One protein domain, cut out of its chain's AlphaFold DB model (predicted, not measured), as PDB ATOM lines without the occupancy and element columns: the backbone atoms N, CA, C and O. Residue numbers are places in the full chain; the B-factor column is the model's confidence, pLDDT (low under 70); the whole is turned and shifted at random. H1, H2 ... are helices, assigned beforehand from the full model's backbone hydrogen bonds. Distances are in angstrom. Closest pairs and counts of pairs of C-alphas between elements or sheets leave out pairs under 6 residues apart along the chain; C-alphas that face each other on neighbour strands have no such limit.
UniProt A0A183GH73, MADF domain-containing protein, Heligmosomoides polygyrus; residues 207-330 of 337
ATOM      1  N   VAL A 207      32.326 -42.778  18.431       91.19
ATOM      2  CA  VAL A 207      33.193 -43.387  19.451       91.19
ATOM      3  C   VAL A 207      34.629 -43.425  18.948       91.19
ATOM      4  O   VAL A 207      34.886 -43.968  17.870       91.19
ATOM      5  N   SER A 208      35.559 -42.839  19.697       94.06
ATOM      6  CA  SER A 208      36.998 -42.892  19.434       94.06
ATOM      7  C   SER A 208      37.591 -44.287  19.680       94.06
ATOM      8  O   SER A 208      36.986 -45.099  20.375       94.06
ATOM      9  N   SER A 209      38.798 -44.567  19.174       89.88
ATOM     10  CA  SER A 209      39.524 -45.818  19.470       89.88
ATOM     11  C   SER A 209      39.832 -45.990  20.957       89.88
ATOM     12  O   SER A 209      39.849 -47.111  21.449       89.88
ATOM     13  N   SER A 210      40.011 -44.889  21.687       91.31
ATOM     14  CA  SER A 210      40.143 -44.878  23.149       91.31
ATOM     15  C   SER A 210      38.821 -45.086  23.903       91.31
ATOM     16  O   SER A 210      38.791 -44.989  25.127       91.31
ATOM     17  N   GLY A 211      37.707 -45.322  23.202       91.38
ATOM     18  CA  GLY A 211      36.376 -45.461  23.802       91.38
ATOM     19  C   GLY A 211      35.713 -44.135  24.186       91.38
ATOM     20  O   GLY A 211      34.586 -44.139  24.677       91.38
ATOM     21  N   ILE A 212      36.364 -42.991  23.943       93.19
ATOM     22  CA  ILE A 212      35.771 -41.672  24.203       93.19
ATOM     23  C   ILE A 212      34.623 -41.430  23.222       93.19
ATOM     24  O   ILE A 212      34.819 -41.432  22.007       93.19
ATOM     25  N   ILE A 213      33.427 -41.187  23.754       93.00
ATOM     26  CA  ILE A 213      32.228 -40.899  22.967       93.00
ATOM     27  C   ILE A 213      32.122 -39.385  22.774       93.00
ATOM     28  O   ILE A 213      31.936 -38.638  23.735       93.00
ATOM     29  N   LEU A 214      32.211 -38.926  21.527       93.25
ATOM     30  CA  LEU A 214      31.879 -37.554  21.165       93.25
ATOM     31  C   LEU A 214      30.374 -37.461  20.941       93.25
ATOM     32  O   LEU A 214      29.838 -38.102  20.037       93.25
ATOM     33  N   SER A 215      29.702 -36.667  21.778       93.25
ATOM     34  CA  SER A 215      28.280 -36.363  21.620       93.25
ATOM     35  C   SER A 215      28.010 -35.658  20.291       93.25
ATOM     36  O   SER A 215      28.910 -35.082  19.683       93.25
ATOM     37  N   GLU A 216      26.752 -35.651  19.861       90.25
ATOM     38  CA  GLU A 216      26.325 -34.949  18.647       90.25
ATOM     39  C   GLU A 216      26.708 -33.460  18.670       90.25
ATOM     40  O   GLU A 216      27.315 -32.970  17.725       90.25
ATOM     41  N   LEU A 217      26.497 -32.768  19.796       89.94
ATOM     42  CA  LEU A 217      26.912 -31.368  19.967       89.94
ATOM     43  C   LEU A 217      28.433 -31.180  19.838       89.94
ATOM     44  O   LEU A 217      28.892 -30.202  19.250       89.94
ATOM     45  N   ALA A 218      29.227 -32.111  20.378       93.19
ATOM     46  CA  ALA A 218      30.681 -32.075  20.239       93.19
ATOM     47  C   ALA A 218      31.112 -32.347  18.790       93.19
ATOM     48  O   ALA A 218      32.039 -31.713  18.286       93.19
ATOM     49  N   MET A 219      30.427 -33.262  18.104       94.06
ATOM     50  CA  MET A 219      30.647 -33.531  16.687       94.06
ATOM     51  C   MET A 219      30.288 -32.325  15.818       94.06
ATOM     52  O   MET A 219      31.063 -31.973  14.932       94.06
ATOM     53  N   ASP A 220      29.184 -31.641  16.100       89.31
ATOM     54  CA  ASP A 220      28.786 -30.418  15.402       89.31
ATOM     55  C   ASP A 220      29.796 -29.290  15.589       89.31
ATOM     56  O   ASP A 220      30.149 -28.591  14.633       89.31
ATOM     57  N   GLU A 221      30.316 -29.140  16.805       94.19
ATOM     58  CA  GLU A 221      31.348 -28.156  17.097       94.19
ATOM     59  C   GLU A 221      32.672 -28.496  16.397       94.19
ATOM     60  O   GLU A 221      33.308 -27.618  15.801       94.19
ATOM     61  N   LEU A 222      33.049 -29.778  16.361       94.56
ATOM     62  CA  LEU A 222      34.194 -30.262  15.591       94.56
ATOM     63  C   LEU A 222      34.028 -29.946  14.099       94.56
ATOM     64  O   LEU A 222      34.937 -29.389  13.480       94.56
ATOM     65  N   LEU A 223      32.863 -30.255  13.523       92.94
ATOM     66  CA  LEU A 223      32.547 -29.958  12.127       92.94
ATOM     67  C   LEU A 223      32.614 -28.453  11.855       92.94
ATOM     68  O   LEU A 223      33.251 -28.036  10.885       92.94
ATOM     69  N   ARG A 224      32.033 -27.621  12.727       93.44
ATOM     70  CA  ARG A 224      32.095 -26.155  12.633       93.44
ATOM     71  C   ARG A 224      33.540 -25.657  12.615       93.44
ATOM     72  O   ARG A 224      33.900 -24.844  11.759       93.44
ATOM     73  N   LEU A 225      34.378 -26.141  13.533       94.94
ATOM     74  CA  LEU A 225      35.785 -25.755  13.633       94.94
ATOM     75  C   LEU A 225      36.586 -26.194  12.400       94.94
ATOM     76  O   LEU A 225      37.333 -25.385  11.844       94.94
ATOM     77  N   VAL A 226      36.394 -27.422  11.913       94.69
ATOM     78  CA  VAL A 226      37.065 -27.915  10.699       94.69
ATOM     79  C   VAL A 226      36.628 -27.124   9.465       94.69
ATOM     80  O   VAL A 226      37.475 -26.669   8.693       94.69
ATOM     81  N   LEU A 227      35.326 -26.886   9.298       90.56
ATOM     82  CA  LEU A 227      34.778 -26.135   8.165       90.56
ATOM     83  C   LEU A 227      35.219 -24.666   8.168       90.56
ATOM     84  O   LEU A 227      35.485 -24.114   7.096       90.56
ATOM     85  N   SER A 228      35.395 -24.053   9.344       92.81
ATOM     86  CA  SER A 228      35.967 -22.701   9.464       92.81
ATOM     87  C   SER A 228      37.403 -22.608   8.927       92.81
ATOM     88  O   SER A 228      37.842 -21.541   8.503       92.81
ATOM     89  N   ARG A 229      38.117 -23.742   8.878       95.38
ATOM     90  CA  ARG A 229      39.493 -23.872   8.375       95.38
ATOM     91  C   ARG A 229      39.588 -24.739   7.117       95.38
ATOM     92  O   ARG A 229      40.666 -25.241   6.794       95.38
ATOM     93  N   LYS A 230      38.485 -24.903   6.375       92.44
ATOM     94  CA  LYS A 230      38.418 -25.795   5.201       92.44
ATOM     95  C   LYS A 230      39.486 -25.507   4.142       92.44
ATOM     96  O   LYS A 230      39.994 -26.443   3.542       92.44
ATOM     97  N   GLY A 231      39.862 -24.238   3.951       88.94
ATOM     98  CA  GLY A 231      40.891 -23.834   2.983       88.94
ATOM     99  C   GLY A 231      42.301 -24.326   3.319       88.94
ATOM    100  O   GLY A 231      43.153 -24.334   2.444       88.94
ATOM    101  N   ILE A 232      42.539 -24.755   4.562       94.56
ATOM    102  CA  ILE A 232      43.810 -25.337   5.003       94.56
ATOM    103  C   ILE A 232      43.660 -26.852   5.144       94.56
ATOM    104  O   ILE A 232      44.407 -27.621   4.549       94.56
ATOM    105  N   LEU A 233      42.667 -27.291   5.924       93.06
ATOM    106  CA  LEU A 233      42.516 -28.695   6.316       93.06
ATOM    107  C   LEU A 233      42.020 -29.594   5.191       93.06
ATOM    108  O   LEU A 233      42.381 -30.766   5.141       93.06
ATOM    109  N   LEU A 234      41.189 -29.050   4.304       89.44
ATOM    110  CA  LEU A 234      40.654 -29.774   3.159       89.44
ATOM    111  C   LEU A 234      41.361 -29.367   1.862       89.44
ATOM    112  O   LEU A 234      40.898 -29.759   0.798       89.44
ATOM    113  N   SER A 235      42.439 -28.584   1.906       89.50
ATOM    114  CA  SER A 235      43.209 -28.284   0.699       89.50
ATOM    115  C   SER A 235      44.277 -29.345   0.461       89.50
ATOM    116  O   SER A 235      45.041 -29.686   1.367       89.50
ATOM    117  N   ASP A 236      44.364 -29.818  -0.780       87.25
ATOM    118  CA  ASP A 236      45.407 -30.753  -1.210       87.25
ATOM    119  C   ASP A 236      46.749 -30.035  -1.451       87.25
ATOM    120  O   ASP A 236      47.787 -30.680  -1.542       87.25
ATOM    121  N   THR A 237      46.754 -28.695  -1.505       91.69
ATOM    122  CA  THR A 237      47.961 -27.880  -1.735       91.69
ATOM    123  C   THR A 237      48.689 -27.464  -0.458       91.69
ATOM    124  O   THR A 237      49.805 -26.956  -0.534       91.69
ATOM    125  N   CYS A 238      48.071 -27.637   0.713       93.62
ATOM    126  CA  CYS A 238      48.682 -27.267   1.987       93.62
ATOM    127  C   CYS A 238      49.607 -28.373   2.502       93.62
ATOM    128  O   CYS A 238      49.252 -29.552   2.462       93.62
ATOM    129  N   ASP A 239      50.755 -27.977   3.049       95.75
ATOM    130  CA  ASP A 239      51.700 -28.896   3.675       95.75
ATOM    131  C   ASP A 239      51.136 -29.517   4.971       95.75
ATOM    132  O   ASP A 239      50.279 -28.945   5.661       95.75
ATOM    133  N   GLU A 240      51.627 -30.710   5.312       94.31
ATOM    134  CA  GLU A 240      51.155 -31.467   6.476       94.31
ATOM    135  C   GLU A 240      51.480 -30.780   7.809       94.31
ATOM    136  O   GLU A 240      50.741 -30.936   8.782       94.31
ATOM    137  N   GLU A 241      52.534 -29.968   7.884       96.50
ATOM    138  CA  GLU A 241      52.880 -29.242   9.106       96.50
ATOM    139  C   GLU A 241      51.846 -28.149   9.415       96.50
ATOM    140  O   GLU A 241      51.383 -28.005  10.551       96.50
ATOM    141  N   THR A 242      51.408 -27.414   8.399       96.81
ATOM    142  CA  THR A 242      50.362 -26.392   8.468       96.81
ATOM    143  C   THR A 242      48.999 -27.006   8.787       96.81
ATOM    144  O   THR A 242      48.263 -26.473   9.632       96.81
ATOM    145  N   LYS A 243      48.675 -28.170   8.205       96.12
ATOM    146  CA  LYS A 243      47.480 -28.938   8.590       96.12
ATOM    147  C   LYS A 243      47.557 -29.396  10.046       96.12
ATOM    148  O   LYS A 243      46.601 -29.196  10.794       96.12
ATOM    149  N   ASN A 244      48.696 -29.932  10.486       96.62
ATOM    150  CA  ASN A 244      48.900 -30.369  11.869       96.62
ATOM    151  C   ASN A 244      48.792 -29.211  12.870       96.62
ATOM    152  O   ASN A 244      48.137 -29.359  13.901       96.62
ATOM    153  N   ARG A 245      49.355 -28.035  12.560       97.69
ATOM    154  CA  ARG A 245      49.172 -26.817  13.372       97.69
ATOM    155  C   ARG A 245      47.697 -26.430  13.487       97.69
ATOM    156  O   ARG A 245      47.230 -26.108  14.577       97.69
ATOM    157  N   SER A 246      46.953 -26.514  12.386       97.81
ATOM    158  CA  SER A 246      45.514 -26.231  12.383       97.81
ATOM    159  C   SER A 246      44.718 -27.235  13.216       97.81
ATOM    160  O   SER A 246      43.848 -26.820  13.976       97.81
ATOM    161  N   TRP A 247      45.050 -28.525  13.138       97.81
ATOM    162  CA  TRP A 247      44.430 -29.571  13.954       97.81
ATOM    163  C   TRP A 247      44.689 -29.397  15.451       97.81
ATOM    164  O   TRP A 247      43.757 -29.555  16.233       97.81
ATOM    165  N   ARG A 248      45.907 -29.016  15.861       97.94
ATOM    166  CA  ARG A 248      46.200 -28.711  17.276       97.94
ATOM    167  C   ARG A 248      45.351 -27.550  17.788       97.94
ATOM    168  O   ARG A 248      44.737 -27.662  18.836       97.94
ATOM    169  N   ALA A 249      45.222 -26.483  17.005       97.69
ATOM    170  CA  ALA A 249      44.389 -25.348  17.394       97.69
ATOM    171  C   ALA A 249      42.886 -25.698  17.465       97.69
ATOM    172  O   ALA A 249      42.168 -25.154  18.302       97.69
ATOM    173  N   ILE A 250      42.396 -26.602  16.606       97.31
ATOM    174  CA  ILE A 250      41.035 -27.156  16.726       97.31
ATOM    175  C   ILE A 250      40.908 -27.982  18.003       97.31
ATOM    176  O   ILE A 250      39.935 -27.811  18.728       97.31
ATOM    177  N   HIS A 251      41.885 -28.841  18.290       97.25
ATOM    178  CA  HIS A 251      41.913 -29.669  19.495       97.25
ATOM    179  C   HIS A 251      41.869 -28.824  20.769       97.25
ATOM    180  O   HIS A 251      41.025 -29.061  21.628       97.25
ATOM    181  N   ASP A 252      42.679 -27.769  20.844       96.38
ATOM    182  CA  ASP A 252      42.667 -26.836  21.971       96.38
ATOM    183  C   ASP A 252      41.318 -26.113  22.112       96.38
ATOM    184  O   ASP A 252      40.832 -25.927  23.227       96.38
ATOM    185  N   SER A 253      40.673 -25.765  20.991       96.69
ATOM    186  CA  SER A 253      39.336 -25.149  20.997       96.69
ATOM    187  C   SER A 253      38.262 -26.133  21.474       96.69
ATOM    188  O   SER A 253      37.422 -25.785  22.296       96.69
ATOM    189  N   MET A 254      38.315 -27.380  21.003       95.50
ATOM    190  CA  MET A 254      37.413 -28.459  21.412       95.50
ATOM    191  C   MET A 254      37.558 -28.791  22.899       95.50
ATOM    192  O   MET A 254      36.562 -29.029  23.575       95.50
ATOM    193  N   ARG A 255      38.784 -28.738  23.439       95.31
ATOM    194  CA  ARG A 255      39.054 -28.977  24.864       95.31
ATOM    195  C   ARG A 255      38.319 -27.975  25.762       95.31
ATOM    196  O   ARG A 255      37.984 -28.309  26.891       95.31
ATOM    197  N   ALA A 256      38.035 -26.768  25.268       92.12
ATOM    198  CA  ALA A 256      37.240 -25.785  26.002       92.12
ATOM    199  C   ALA A 256      35.740 -26.138  26.058       92.12
ATOM    200  O   ALA A 256      35.036 -25.656  26.941       92.12
ATOM    201  N   VAL A 257      35.253 -26.969  25.131       89.94
ATOM    202  CA  VAL A 257      33.836 -27.350  25.001       89.94
ATOM    203  C   VAL A 257      33.557 -28.713  25.640       89.94
ATOM    204  O   VAL A 257      32.496 -28.918  26.225       89.94
ATOM    205  N   THR A 258      34.510 -29.645  25.572       92.06
ATOM    206  CA  THR A 258      34.353 -31.023  26.059       92.06
ATOM    207  C   THR A 258      35.359 -31.352  27.159       92.06
ATOM    208  O   THR A 258      36.559 -31.164  26.969       92.06
ATOM    209  N   GLN A 259      34.894 -31.926  28.274       87.00
ATOM    210  CA  GLN A 259      35.763 -32.323  29.396       87.00
ATOM    211  C   GLN A 259      36.707 -33.484  29.055       87.00
ATOM    212  O   GLN A 259      37.813 -33.559  29.583       87.00
ATOM    213  N   GLN A 260      36.275 -34.385  28.171       90.38
ATOM    214  CA  GLN A 260      37.073 -35.507  27.686       90.38
ATOM    215  C   GLN A 260      37.227 -35.364  26.179       90.38
ATOM    216  O   GLN A 260      36.233 -35.346  25.452       90.38
ATOM    217  N   LEU A 261      38.469 -35.231  25.718       92.12
ATOM    218  CA  LEU A 261      38.782 -35.086  24.305       92.12
ATOM    219  C   LEU A 261      39.856 -36.107  23.918       92.12
ATOM    220  O   LEU A 261      40.902 -36.145  24.575       92.12
ATOM    221  N   PRO A 262      39.635 -36.910  22.863       93.44
ATOM    222  CA  PRO A 262      40.642 -37.840  22.383       93.44
ATOM    223  C   PRO A 262      41.876 -37.084  21.859       93.44
ATOM    224  O   PRO A 262      41.791 -35.886  21.567       93.44
ATOM    225  N   PRO A 263      43.044 -37.739  21.737       96.56
ATOM    226  CA  PRO A 263      44.229 -37.124  21.146       96.56
ATOM    227  C   PRO A 263      43.963 -36.655  19.708       96.56
ATOM    228  O   PRO A 263      43.028 -37.098  19.043       96.56
ATOM    229  N   VAL A 264      44.806 -35.747  19.212       96.81
ATOM    230  CA  VAL A 264      44.634 -35.109  17.894       96.81
ATOM    231  C   VAL A 264      44.458 -36.133  16.769       96.81
ATOM    232  O   VAL A 264      43.625 -35.929  15.890       96.81
ATOM    233  N   ASP A 265      45.213 -37.230  16.788       95.12
ATOM    234  CA  ASP A 265      45.153 -38.235  15.723       95.12
ATOM    235  C   ASP A 265      43.865 -39.059  15.757       95.12
ATOM    236  O   ASP A 265      43.276 -39.331  14.713       95.12
ATOM    237  N   GLU A 266      43.347 -39.343  16.947       94.62
ATOM    238  CA  GLU A 266      42.029 -39.947  17.111       94.62
ATOM    239  C   GLU A 266      40.903 -38.994  16.693       94.62
ATOM    240  O   GLU A 266      39.939 -39.410  16.052       94.62
ATOM    241  N   LEU A 267      41.035 -37.696  16.983       94.12
ATOM    242  CA  LEU A 267      40.077 -36.679  16.545       94.12
ATOM    243  C   LEU A 267      40.035 -36.568  15.010       94.12
ATOM    244  O   LEU A 267      38.952 -36.474  14.425       94.12
ATOM    245  N   LYS A 268      41.202 -36.633  14.349       95.12
ATOM    246  CA  LYS A 268      41.298 -36.733  12.882       95.12
ATOM    247  C   LYS A 268      40.586 -37.983  12.374       95.12
ATOM    248  O   LYS A 268      39.883 -37.906  11.370       95.12
ATOM    249  N   GLU A 269      40.760 -39.115  13.049       93.44
ATOM    250  CA  GLU A 269      40.145 -40.381  12.655       93.44
ATOM    251  C   GLU A 269      38.619 -40.366  12.816       93.44
ATOM    252  O   GLU A 269      37.887 -40.773  11.913       93.44
ATOM    253  N   VAL A 270      38.107 -39.818  13.921       92.19
ATOM    254  CA  VAL A 270      36.664 -39.602  14.107       92.19
ATOM    255  C   VAL A 270      36.101 -38.706  13.000       92.19
ATOM    256  O   VAL A 270      35.073 -39.035  12.401       92.19
ATOM    257  N   PHE A 271      36.794 -37.612  12.668       93.62
ATOM    258  CA  PHE A 271      36.396 -36.742  11.563       93.62
ATOM    259  C   PHE A 271      36.401 -37.480  10.215       93.62
ATOM    260  O   PHE A 271      35.436 -37.358   9.461       93.62
ATOM    261  N   ARG A 272      37.433 -38.285   9.918       91.88
ATOM    262  CA  ARG A 272      37.499 -39.088   8.685       91.88
ATOM    263  C   ARG A 272      36.342 -40.071   8.574       91.88
ATOM    264  O   ARG A 272      35.725 -40.138   7.515       91.88
ATOM    265  N   ARG A 273      35.998 -40.779   9.652       90.19
ATOM    266  CA  ARG A 273      34.832 -41.677   9.664       90.19
ATOM    267  C   ARG A 273      33.529 -40.922   9.413       90.19
ATOM    268  O   ARG A 273      32.721 -41.376   8.608       90.19
ATOM    269  N   LYS A 274      33.344 -39.743  10.021       90.31
ATOM    270  CA  LYS A 274      32.158 -38.904   9.769       90.31
ATOM    271  C   LYS A 274      32.109 -38.414   8.318       90.31
ATOM    272  O   LYS A 274      31.056 -38.459   7.688       90.31
ATOM    273  N   GLN A 275      33.250 -37.996   7.769       88.19
ATOM    274  CA  GLN A 275      33.377 -37.599   6.368       88.19
ATOM    275  C   GLN A 275      33.043 -38.758   5.420       88.19
ATOM    276  O   GLN A 275      32.318 -38.551   4.451       88.19
ATOM    277  N   LEU A 276      33.542 -39.967   5.699       86.38
ATOM    278  CA  LEU A 276      33.267 -41.162   4.902       86.38
ATOM    279  C   LEU A 276      31.782 -41.531   4.946       86.38
ATOM    280  O   LEU A 276      31.194 -41.777   3.901       86.38
ATOM    281  N   HIS A 277      31.168 -41.496   6.129       85.50
ATOM    282  CA  HIS A 277      29.739 -41.755   6.298       85.50
ATOM    283  C   HIS A 277      28.875 -40.774   5.490       85.50
ATOM    284  O   HIS A 277      28.018 -41.194   4.716       85.50
ATOM    285  N   LEU A 278      29.154 -39.468   5.589       82.56
ATOM    286  CA  LEU A 278      28.461 -38.455   4.786       82.56
ATOM    287  C   LEU A 278      28.729 -38.634   3.288       82.56
ATOM    288  O   LEU A 278      27.818 -38.465   2.482       82.56
ATOM    289  N   SER A 279      29.957 -38.994   2.906       81.88
ATOM    290  CA  SER A 279      30.299 -39.287   1.515       81.88
ATOM    291  C   SER A 279      29.518 -40.482   0.976       81.88
ATOM    292  O   SER A 279      29.078 -40.430  -0.165       81.88
ATOM    293  N   ASP A 280      29.345 -41.543   1.761       79.50
ATOM    294  CA  ASP A 280      28.599 -42.734   1.360       79.50
ATOM    295  C   ASP A 280      27.108 -42.425   1.157       79.50
ATOM    296  O   ASP A 280      26.558 -42.735   0.098       79.50
ATOM    297  N   ILE A 281      26.486 -41.717   2.112       76.88
ATOM    298  CA  ILE A 281      25.103 -41.221   1.991       76.88
ATOM    299  C   ILE A 281      24.952 -40.426   0.692       76.88
ATOM    300  O   ILE A 281      24.097 -40.707  -0.143       76.88
ATOM    301  N   VAL A 282      25.834 -39.455   0.480       74.06
ATOM    302  CA  VAL A 282      25.821 -38.598  -0.704       74.06
ATOM    303  C   VAL A 282      26.000 -39.397  -2.006       74.06
ATOM    304  O   VAL A 282      25.264 -39.179  -2.971       74.06
ATOM    305  N   CYS A 283      26.968 -40.317  -2.058       72.38
ATOM    306  CA  CYS A 283      27.297 -41.095  -3.253       72.38
ATOM    307  C   CYS A 283      26.175 -42.053  -3.658       72.38
ATOM    308  O   CYS A 283      25.902 -42.188  -4.852       72.38
ATOM    309  N   ARG A 284      25.483 -42.678  -2.694       70.44
ATOM    310  CA  ARG A 284      24.346 -43.576  -2.967       70.44
ATOM    311  C   ARG A 284      23.233 -42.903  -3.780       70.44
ATOM    312  O   ARG A 284      22.549 -43.569  -4.561       70.44
ATOM    313  N   HIS A 285      23.101 -41.584  -3.663       64.19
ATOM    314  CA  HIS A 285      22.027 -40.811  -4.286       64.19
ATOM    315  C   HIS A 285      22.466 -39.936  -5.475       64.19
ATOM    316  O   HIS A 285      21.617 -39.388  -6.184       64.19
ATOM    317  N   ALA A 286      23.767 -39.832  -5.758       64.94
ATOM    318  CA  ALA A 286      24.299 -39.055  -6.875       64.94
ATOM    319  C   ALA A 286      24.278 -39.862  -8.194       64.94
ATOM    320  O   ALA A 286      25.303 -40.366  -8.643       64.94
ATOM    321  N   LYS A 287      23.104 -40.003  -8.832       57.22
ATOM    322  CA  LYS A 287      22.930 -40.718 -10.124       57.22
ATOM    323  C   LYS A 287      22.597 -39.825 -11.336       57.22
ATOM    324  O   LYS A 287      22.052 -40.338 -12.310       57.22
ATOM    325  N   ALA A 288      22.875 -38.520 -11.318       55.19
ATOM    326  CA  ALA A 288      22.512 -37.642 -12.440       55.19
ATOM    327  C   ALA A 288      23.708 -36.979 -13.140       55.19
ATOM    328  O   ALA A 288      24.636 -36.492 -12.491       55.19
ATOM    329  N   ASP A 289      23.614 -36.919 -14.471       51.25
ATOM    330  CA  ASP A 289      24.466 -36.118 -15.347       51.25
ATOM    331  C   ASP A 289      24.198 -34.626 -15.129       51.25
ATOM    332  O   ASP A 289      23.053 -34.169 -15.204       51.25
ATOM    333  N   VAL A 290      25.256 -33.846 -14.895       56.69
ATOM    334  CA  VAL A 290      25.153 -32.388 -14.769       56.69
ATOM    335  C   VAL A 290      26.152 -31.704 -15.682       56.69
ATOM    336  O   VAL A 290      27.358 -31.801 -15.494       56.69
ATOM    337  N   SER A 291      25.631 -30.983 -16.671       55.44
ATOM    338  CA  SER A 291      26.394 -30.391 -17.773       55.44
ATOM    339  C   SER A 291      26.588 -28.869 -17.673       55.44
ATOM    340  O   SER A 291      27.081 -28.254 -18.614       55.44
ATOM    341  N   SER A 292      26.240 -28.219 -16.551       66.69
ATOM    342  CA  SER A 292      26.480 -26.773 -16.357       66.69
ATOM    343  C   SER A 292      26.886 -26.413 -14.926       66.69
ATOM    344  O   SER A 292      26.375 -27.003 -13.982       66.69
ATOM    345  N   ALA A 293      27.746 -25.400 -14.742       59.12
ATOM    346  CA  ALA A 293      28.241 -24.972 -13.422       59.12
ATOM    347  C   ALA A 293      27.139 -24.409 -12.494       59.12
ATOM    348  O   ALA A 293      27.119 -24.685 -11.294       59.12
ATOM    349  N   HIS A 294      26.173 -23.660 -13.043       61.09
ATOM    350  CA  HIS A 294      25.022 -23.160 -12.273       61.09
ATOM    351  C   HIS A 294      24.007 -24.268 -11.966       61.09
ATOM    352  O   HIS A 294      23.470 -24.344 -10.858       61.09
ATOM    353  N   GLY A 295      23.785 -25.175 -12.925       67.44
ATOM    354  CA  GLY A 295      23.025 -26.403 -12.696       67.44
ATOM    355  C   GLY A 295      23.689 -27.287 -11.644       67.44
ATOM    356  O   GLY A 295      22.996 -27.863 -10.818       67.44
ATOM    357  N   PHE A 296      25.020 -27.300 -11.602       70.25
ATOM    358  CA  PHE A 296      25.826 -28.057 -10.657       70.25
ATOM    359  C   PHE A 296      25.686 -27.549  -9.223       70.25
ATOM    360  O   PHE A 296      25.431 -28.346  -8.327       70.25
ATOM    361  N   ALA A 297      25.720 -26.235  -8.988       72.06
ATOM    362  CA  ALA A 297      25.470 -25.689  -7.652       72.06
ATOM    363  C   ALA A 297      24.055 -26.019  -7.135       72.06
ATOM    364  O   ALA A 297      23.901 -26.464  -5.995       72.06
ATOM    365  N   ARG A 298      23.020 -25.862  -7.978       74.31
ATOM    366  CA  ARG A 298      21.642 -26.244  -7.614       74.31
ATOM    367  C   ARG A 298      21.472 -27.750  -7.457       74.31
ATOM    368  O   ARG A 298      20.707 -28.179  -6.602       74.31
ATOM    369  N   TYR A 299      22.184 -28.539  -8.250       75.88
ATOM    370  CA  TYR A 299      22.187 -29.990  -8.153       75.88
ATOM    371  C   TYR A 299      22.823 -30.459  -6.850       75.88
ATOM    372  O   TYR A 299      22.198 -31.237  -6.141       75.88
ATOM    373  N   ILE A 300      23.990 -29.922  -6.477       78.12
ATOM    374  CA  ILE A 300      24.608 -30.186  -5.172       78.12
ATOM    375  C   ILE A 300      23.625 -29.845  -4.062       78.12
ATOM    376  O   ILE A 300      23.382 -30.677  -3.198       78.12
ATOM    377  N   GLN A 301      23.023 -28.651  -4.096       79.00
ATOM    378  CA  GLN A 301      22.060 -28.254  -3.072       79.00
ATOM    379  C   GLN A 301      20.837 -29.181  -3.053       79.00
ATOM    380  O   GLN A 301      20.353 -29.533  -1.983       79.00
ATOM    381  N   SER A 302      20.355 -29.619  -4.219       77.88
ATOM    382  CA  SER A 302      19.252 -30.574  -4.314       77.88
ATOM    383  C   SER A 302      19.630 -31.957  -3.792       77.88
ATOM    384  O   SER A 302      18.770 -32.588  -3.187       77.88
ATOM    385  N   ILE A 303      20.853 -32.444  -4.022       76.00
ATOM    386  CA  ILE A 303      21.333 -33.706  -3.447       76.00
ATOM    387  C   ILE A 303      21.431 -33.548  -1.939       76.00
ATOM    388  O   ILE A 303      20.864 -34.357  -1.223       76.00
ATOM    389  N   VAL A 304      22.076 -32.489  -1.450       80.50
ATOM    390  CA  VAL A 304      22.217 -32.233  -0.012       80.50
ATOM    391  C   VAL A 304      20.850 -32.165   0.655       80.50
ATOM    392  O   VAL A 304      20.645 -32.842   1.643       80.50
ATOM    393  N   ASN A 305      19.880 -31.444   0.094       82.38
ATOM    394  CA  ASN A 305      18.541 -31.358   0.683       82.38
ATOM    395  C   ASN A 305      17.777 -32.690   0.650       82.38
ATOM    396  O   ASN A 305      16.949 -32.924   1.521       82.38
ATOM    397  N   LYS A 306      18.021 -33.540  -0.355       77.50
ATOM    398  CA  LYS A 306      17.386 -34.863  -0.459       77.50
ATOM    399  C   LYS A 306      18.040 -35.909   0.439       77.50
ATOM    400  O   LYS A 306      17.344 -36.771   0.951       77.50
ATOM    401  N   CYS A 307      19.362 -35.863   0.573       77.19
ATOM    402  CA  CYS A 307      20.151 -36.896   1.250       77.19
ATOM    403  C   CYS A 307      20.465 -36.533   2.698       77.19
ATOM    404  O   CYS A 307      20.763 -37.413   3.492       77.19
ATOM    405  N   LEU A 308      20.443 -35.238   3.015       82.94
ATOM    406  CA  LEU A 308      20.712 -34.670   4.328       82.94
ATOM    407  C   LEU A 308      19.573 -33.682   4.665       82.94
ATOM    408  O   LEU A 308      19.766 -32.459   4.568       82.94
ATOM    409  N   PRO A 309      18.355 -34.189   4.941       81.00
ATOM    410  CA  PRO A 309      17.195 -33.349   5.217       81.00
ATOM    411  C   PRO A 309      17.368 -32.579   6.539       81.00
ATOM    412  O   PRO A 309      18.110 -32.991   7.431       81.00
ATOM    413  N   GLU A 310      16.746 -31.399   6.634       85.44
ATOM    414  CA  GLU A 310      17.040 -30.419   7.700       85.44
ATOM    415  C   GLU A 310      16.595 -30.869   9.097       85.44
ATOM    416  O   GLU A 310      17.086 -30.347  10.092       85.44
ATOM    417  N   ASP A 311      15.662 -31.813   9.160       83.25
ATOM    418  CA  ASP A 311      15.113 -32.404  10.377       83.25
ATOM    419  C   ASP A 311      15.991 -33.521  10.960       83.25
ATOM    420  O   ASP A 311      15.823 -33.865  12.127       83.25
ATOM    421  N   GLN A 312      16.924 -34.070  10.174       78.75
ATOM    422  CA  GLN A 312      17.772 -35.203  10.579       78.75
ATOM    423  C   GLN A 312      19.260 -34.868  10.630       78.75
ATOM    424  O   GLN A 312      20.018 -35.576  11.286       78.75
ATOM    425  N   PHE A 313      19.686 -33.818   9.926       85.12
ATOM    426  CA  PHE A 313      21.093 -33.449   9.823       85.12
ATOM    427  C   PHE A 313      21.316 -32.008  10.230       85.12
ATOM    428  O   PHE A 313      20.600 -31.091   9.808       85.12
ATOM    429  N   SER A 314      22.392 -31.792  10.977       86.81
ATOM    430  CA  SER A 314      22.785 -30.455  11.378       86.81
ATOM    431  C   SER A 314      23.186 -29.612  10.163       86.81
ATOM    432  O   SER A 314      23.615 -30.101   9.109       86.81
ATOM    433  N   ILE A 315      23.106 -28.287  10.314       87.69
ATOM    434  CA  ILE A 315      23.560 -27.338   9.283       87.69
ATOM    435  C   ILE A 315      25.021 -27.629   8.887       87.69
ATOM    436  O   ILE A 315      25.388 -27.496   7.719       87.69
ATOM    437  N   ARG A 316      25.857 -28.067   9.840       87.50
ATOM    438  CA  ARG A 316      27.282 -28.349   9.612       87.50
ATOM    439  C   ARG A 316      27.504 -29.645   8.852       87.50
ATOM    440  O   ARG A 316      28.360 -29.683   7.968       87.50
ATOM    441  N   GLU A 317      26.724 -30.678   9.135       83.81
ATOM    442  CA  GLU A 317      26.753 -31.922   8.365       83.81
ATOM    443  C   GLU A 317      26.347 -31.680   6.911       83.81
ATOM    444  O   GLU A 317      27.024 -32.145   5.991       83.81
ATOM    445  N   ARG A 318      25.313 -30.861   6.689       89.56
ATOM    446  CA  ARG A 318      24.877 -30.445   5.347       89.56
ATOM    447  C   ARG A 318      25.945 -29.632   4.615       89.56
ATOM    448  O   ARG A 318      26.194 -29.866   3.430       89.56
ATOM    449  N   GLU A 319      26.629 -28.718   5.303       86.38
ATOM    450  CA  GLU A 319      27.767 -27.967   4.749       86.38
ATOM    451  C   GLU A 319      28.948 -28.880   4.380       86.38
ATOM    452  O   GLU A 319      29.553 -28.699   3.314       86.38
ATOM    453  N   LEU A 320      29.265 -29.872   5.220       85.12
ATOM    454  CA  LEU A 320      30.302 -30.864   4.935       85.12
ATOM    455  C   LEU A 320      29.910 -31.742   3.740       85.12
ATOM    456  O   LEU A 320      30.715 -31.891   2.822       85.12
ATOM    457  N   GLY A 321      28.672 -32.239   3.689       81.94
ATOM    458  CA  GLY A 321      28.139 -32.993   2.550       81.94
ATOM    459  C   GLY A 321      28.215 -32.205   1.238       81.94
ATOM    460  O   GLY A 321      28.719 -32.705   0.231       81.94
ATOM    461  N   ALA A 322      27.831 -30.923   1.260       85.88
ATOM    462  CA  ALA A 322      27.988 -30.026   0.114       85.88
ATOM    463  C   ALA A 322      29.461 -29.853  -0.294       85.88
ATOM    464  O   ALA A 322      29.778 -29.768  -1.481       85.88
ATOM    465  N   SER A 323      30.375 -29.777   0.679       83.69
ATOM    466  CA  SER A 323      31.814 -29.669   0.419       83.69
ATOM    467  C   SER A 323      32.393 -30.941  -0.201       83.69
ATOM    468  O   SER A 323      33.229 -30.833  -1.098       83.69
ATOM    469  N   ILE A 324      31.959 -32.123   0.249       83.12
ATOM    470  CA  ILE A 324      32.351 -33.421  -0.320       83.12
ATOM    471  C   ILE A 324      31.896 -33.493  -1.779       83.12
ATOM    472  O   ILE A 324      32.723 -33.701  -2.662       83.12
ATOM    473  N   LEU A 325      30.621 -33.197  -2.048       80.81
ATOM    474  CA  LEU A 325      30.073 -33.171  -3.407       80.81
ATOM    475  C   LEU A 325      30.849 -32.246  -4.340       80.81
ATOM    476  O   LEU A 325      31.228 -32.644  -5.436       80.81
ATOM    477  N   ARG A 326      31.123 -31.009  -3.912       83.62
ATOM    478  CA  ARG A 326      31.894 -30.066  -4.735       83.62
ATOM    479  C   ARG A 326      33.258 -30.627  -5.115       83.62
ATOM    480  O   ARG A 326      33.656 -30.457  -6.257       83.62
ATOM    481  N   LYS A 327      33.951 -31.301  -4.193       80.62
ATOM    482  CA  LYS A 327      35.243 -31.936  -4.481       80.62
ATOM    483  C   LYS A 327      35.119 -33.096  -5.465       80.62
ATOM    484  O   LYS A 327      35.924 -33.174  -6.381       80.62
ATOM    485  N   SER A 328      34.120 -33.961  -5.298       73.81
ATOM    486  CA  SER A 328      33.940 -35.154  -6.139       73.81
ATOM    487  C   SER A 328      33.631 -34.838  -7.604       73.81
ATOM    488  O   SER A 328      33.897 -35.656  -8.477       73.81
ATOM    489  N   PHE A 329      33.066 -33.665  -7.872       69.69
ATOM    490  CA  PHE A 329      32.627 -33.253  -9.205       69.69
ATOM    491  C   PHE A 329      33.400 -32.057  -9.765       69.69
ATOM    492  O   PHE A 329      33.140 -31.665 -10.901       69.69
ATOM    493  N   CYS A 330      34.323 -31.454  -9.007       69.56
ATOM    494  CA  CYS A 330      35.237 -30.479  -9.589       69.56
ATOM    495  C   CYS A 330      36.154 -31.265 -10.534       69.56
ATOM    496  O   CYS A 330      36.922 -32.100 -10.043       69.56
TER     497      CYS A 330
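AT A GLANCE: This is residues 207 to 330 of the 337 residues of the protein "MADF domain-containing protein" of Heligmosomoides polygyrus (UniProt A0A183GH73). Look for one long helix, H4, that runs like a beam along the length of the domain, with four helices in a row crossing over one side of it, in the order H3, H1, H6, H5. The short H2 sits beyond the end of H1 and packs on H3. The printed part has 124 residues with six named helices, H1 to H6 in order along the chain, and no named strand; the class is all helix, and the helix packing is mostly crossed. The whole is compact, with a radius of gyration of the C-alphas of 15.4 A and spans of 45 by 34 by 21 A.

IN THESE COORDINATES: Find C-alpha 216 at (26.325, -34.949, 18.647); from there H1, residues 216 to 228, runs 18.1 A. H2 follows at residues 230 to 233. H3, residues 240 to 255, is 22.2 A long. Find C-alpha 264 at (44.634, -35.109, 17.894), where H4, residues 264 to 285, begins its 32.2 A. H5, residues 293 to 307, is 20.6 A long. H6, residues 315 to 329, runs 21.4 A and ends at C-alpha 329 at (32.627, -33.253, -9.205).

HOW THE PARTS SIT: Start at H1, which touches H3, with residues 250 to 254 of H3 alone; the closest C-alphas, those of Leu 225 and Ile 250, are 6.3 A apart. These two run opposite ways at a tilt of 38 degrees, only just steep. H2 touches residues 242 to 247 of H3 alone, closest at the C-alphas of Leu 233 and Lys 243, 5.5 A. H3 touches H4 at about perpendicular, 83 degrees, closest at the C-alphas of His 251 and Val 264, 6.3 A. H1 and H4 are close but not clearly touching, with the C-alphas of Leu 223 and Phe 271 closest at 7.8 A. Go on to H6, which touches H1 with residues 316 to 320 alone, closest at the C-alphas of Leu 223 and Arg 316, 6.1 A; they run the same way at a steep tilt of 48 degrees. H6 touches H4, closest at the C-alphas of Leu 278 and Gly 321, 5.9 A, at 70.1 degrees, only just about perpendicular. H5 touches H6, closest at the C-alphas of Val 304 and Ala 322, 6.2 A; they run opposite ways at a steep tilt of 47 degrees. H5 also touches H4, closest at the C-alphas of Val 282 and Cys 307, 6.2 A. H3 is apart from H5 and H6. Every O i to N i+4 pair is within hydrogen-bond range in H1, H3, H5 and H6, against 17 of 18 in H4; H2 is too short for such a pair.

THE WHOLE: The two C-alphas farthest apart, those of Gln 259 and Ser 291, are 48.1 A apart. The printed part has no cut; the link from H1 to H2 is tight, the other links are short, and no link is long. The mean pLDDT of the printed part is 85.7, with low confidence, under 70, at residues 285 to 295 and 329 to 330.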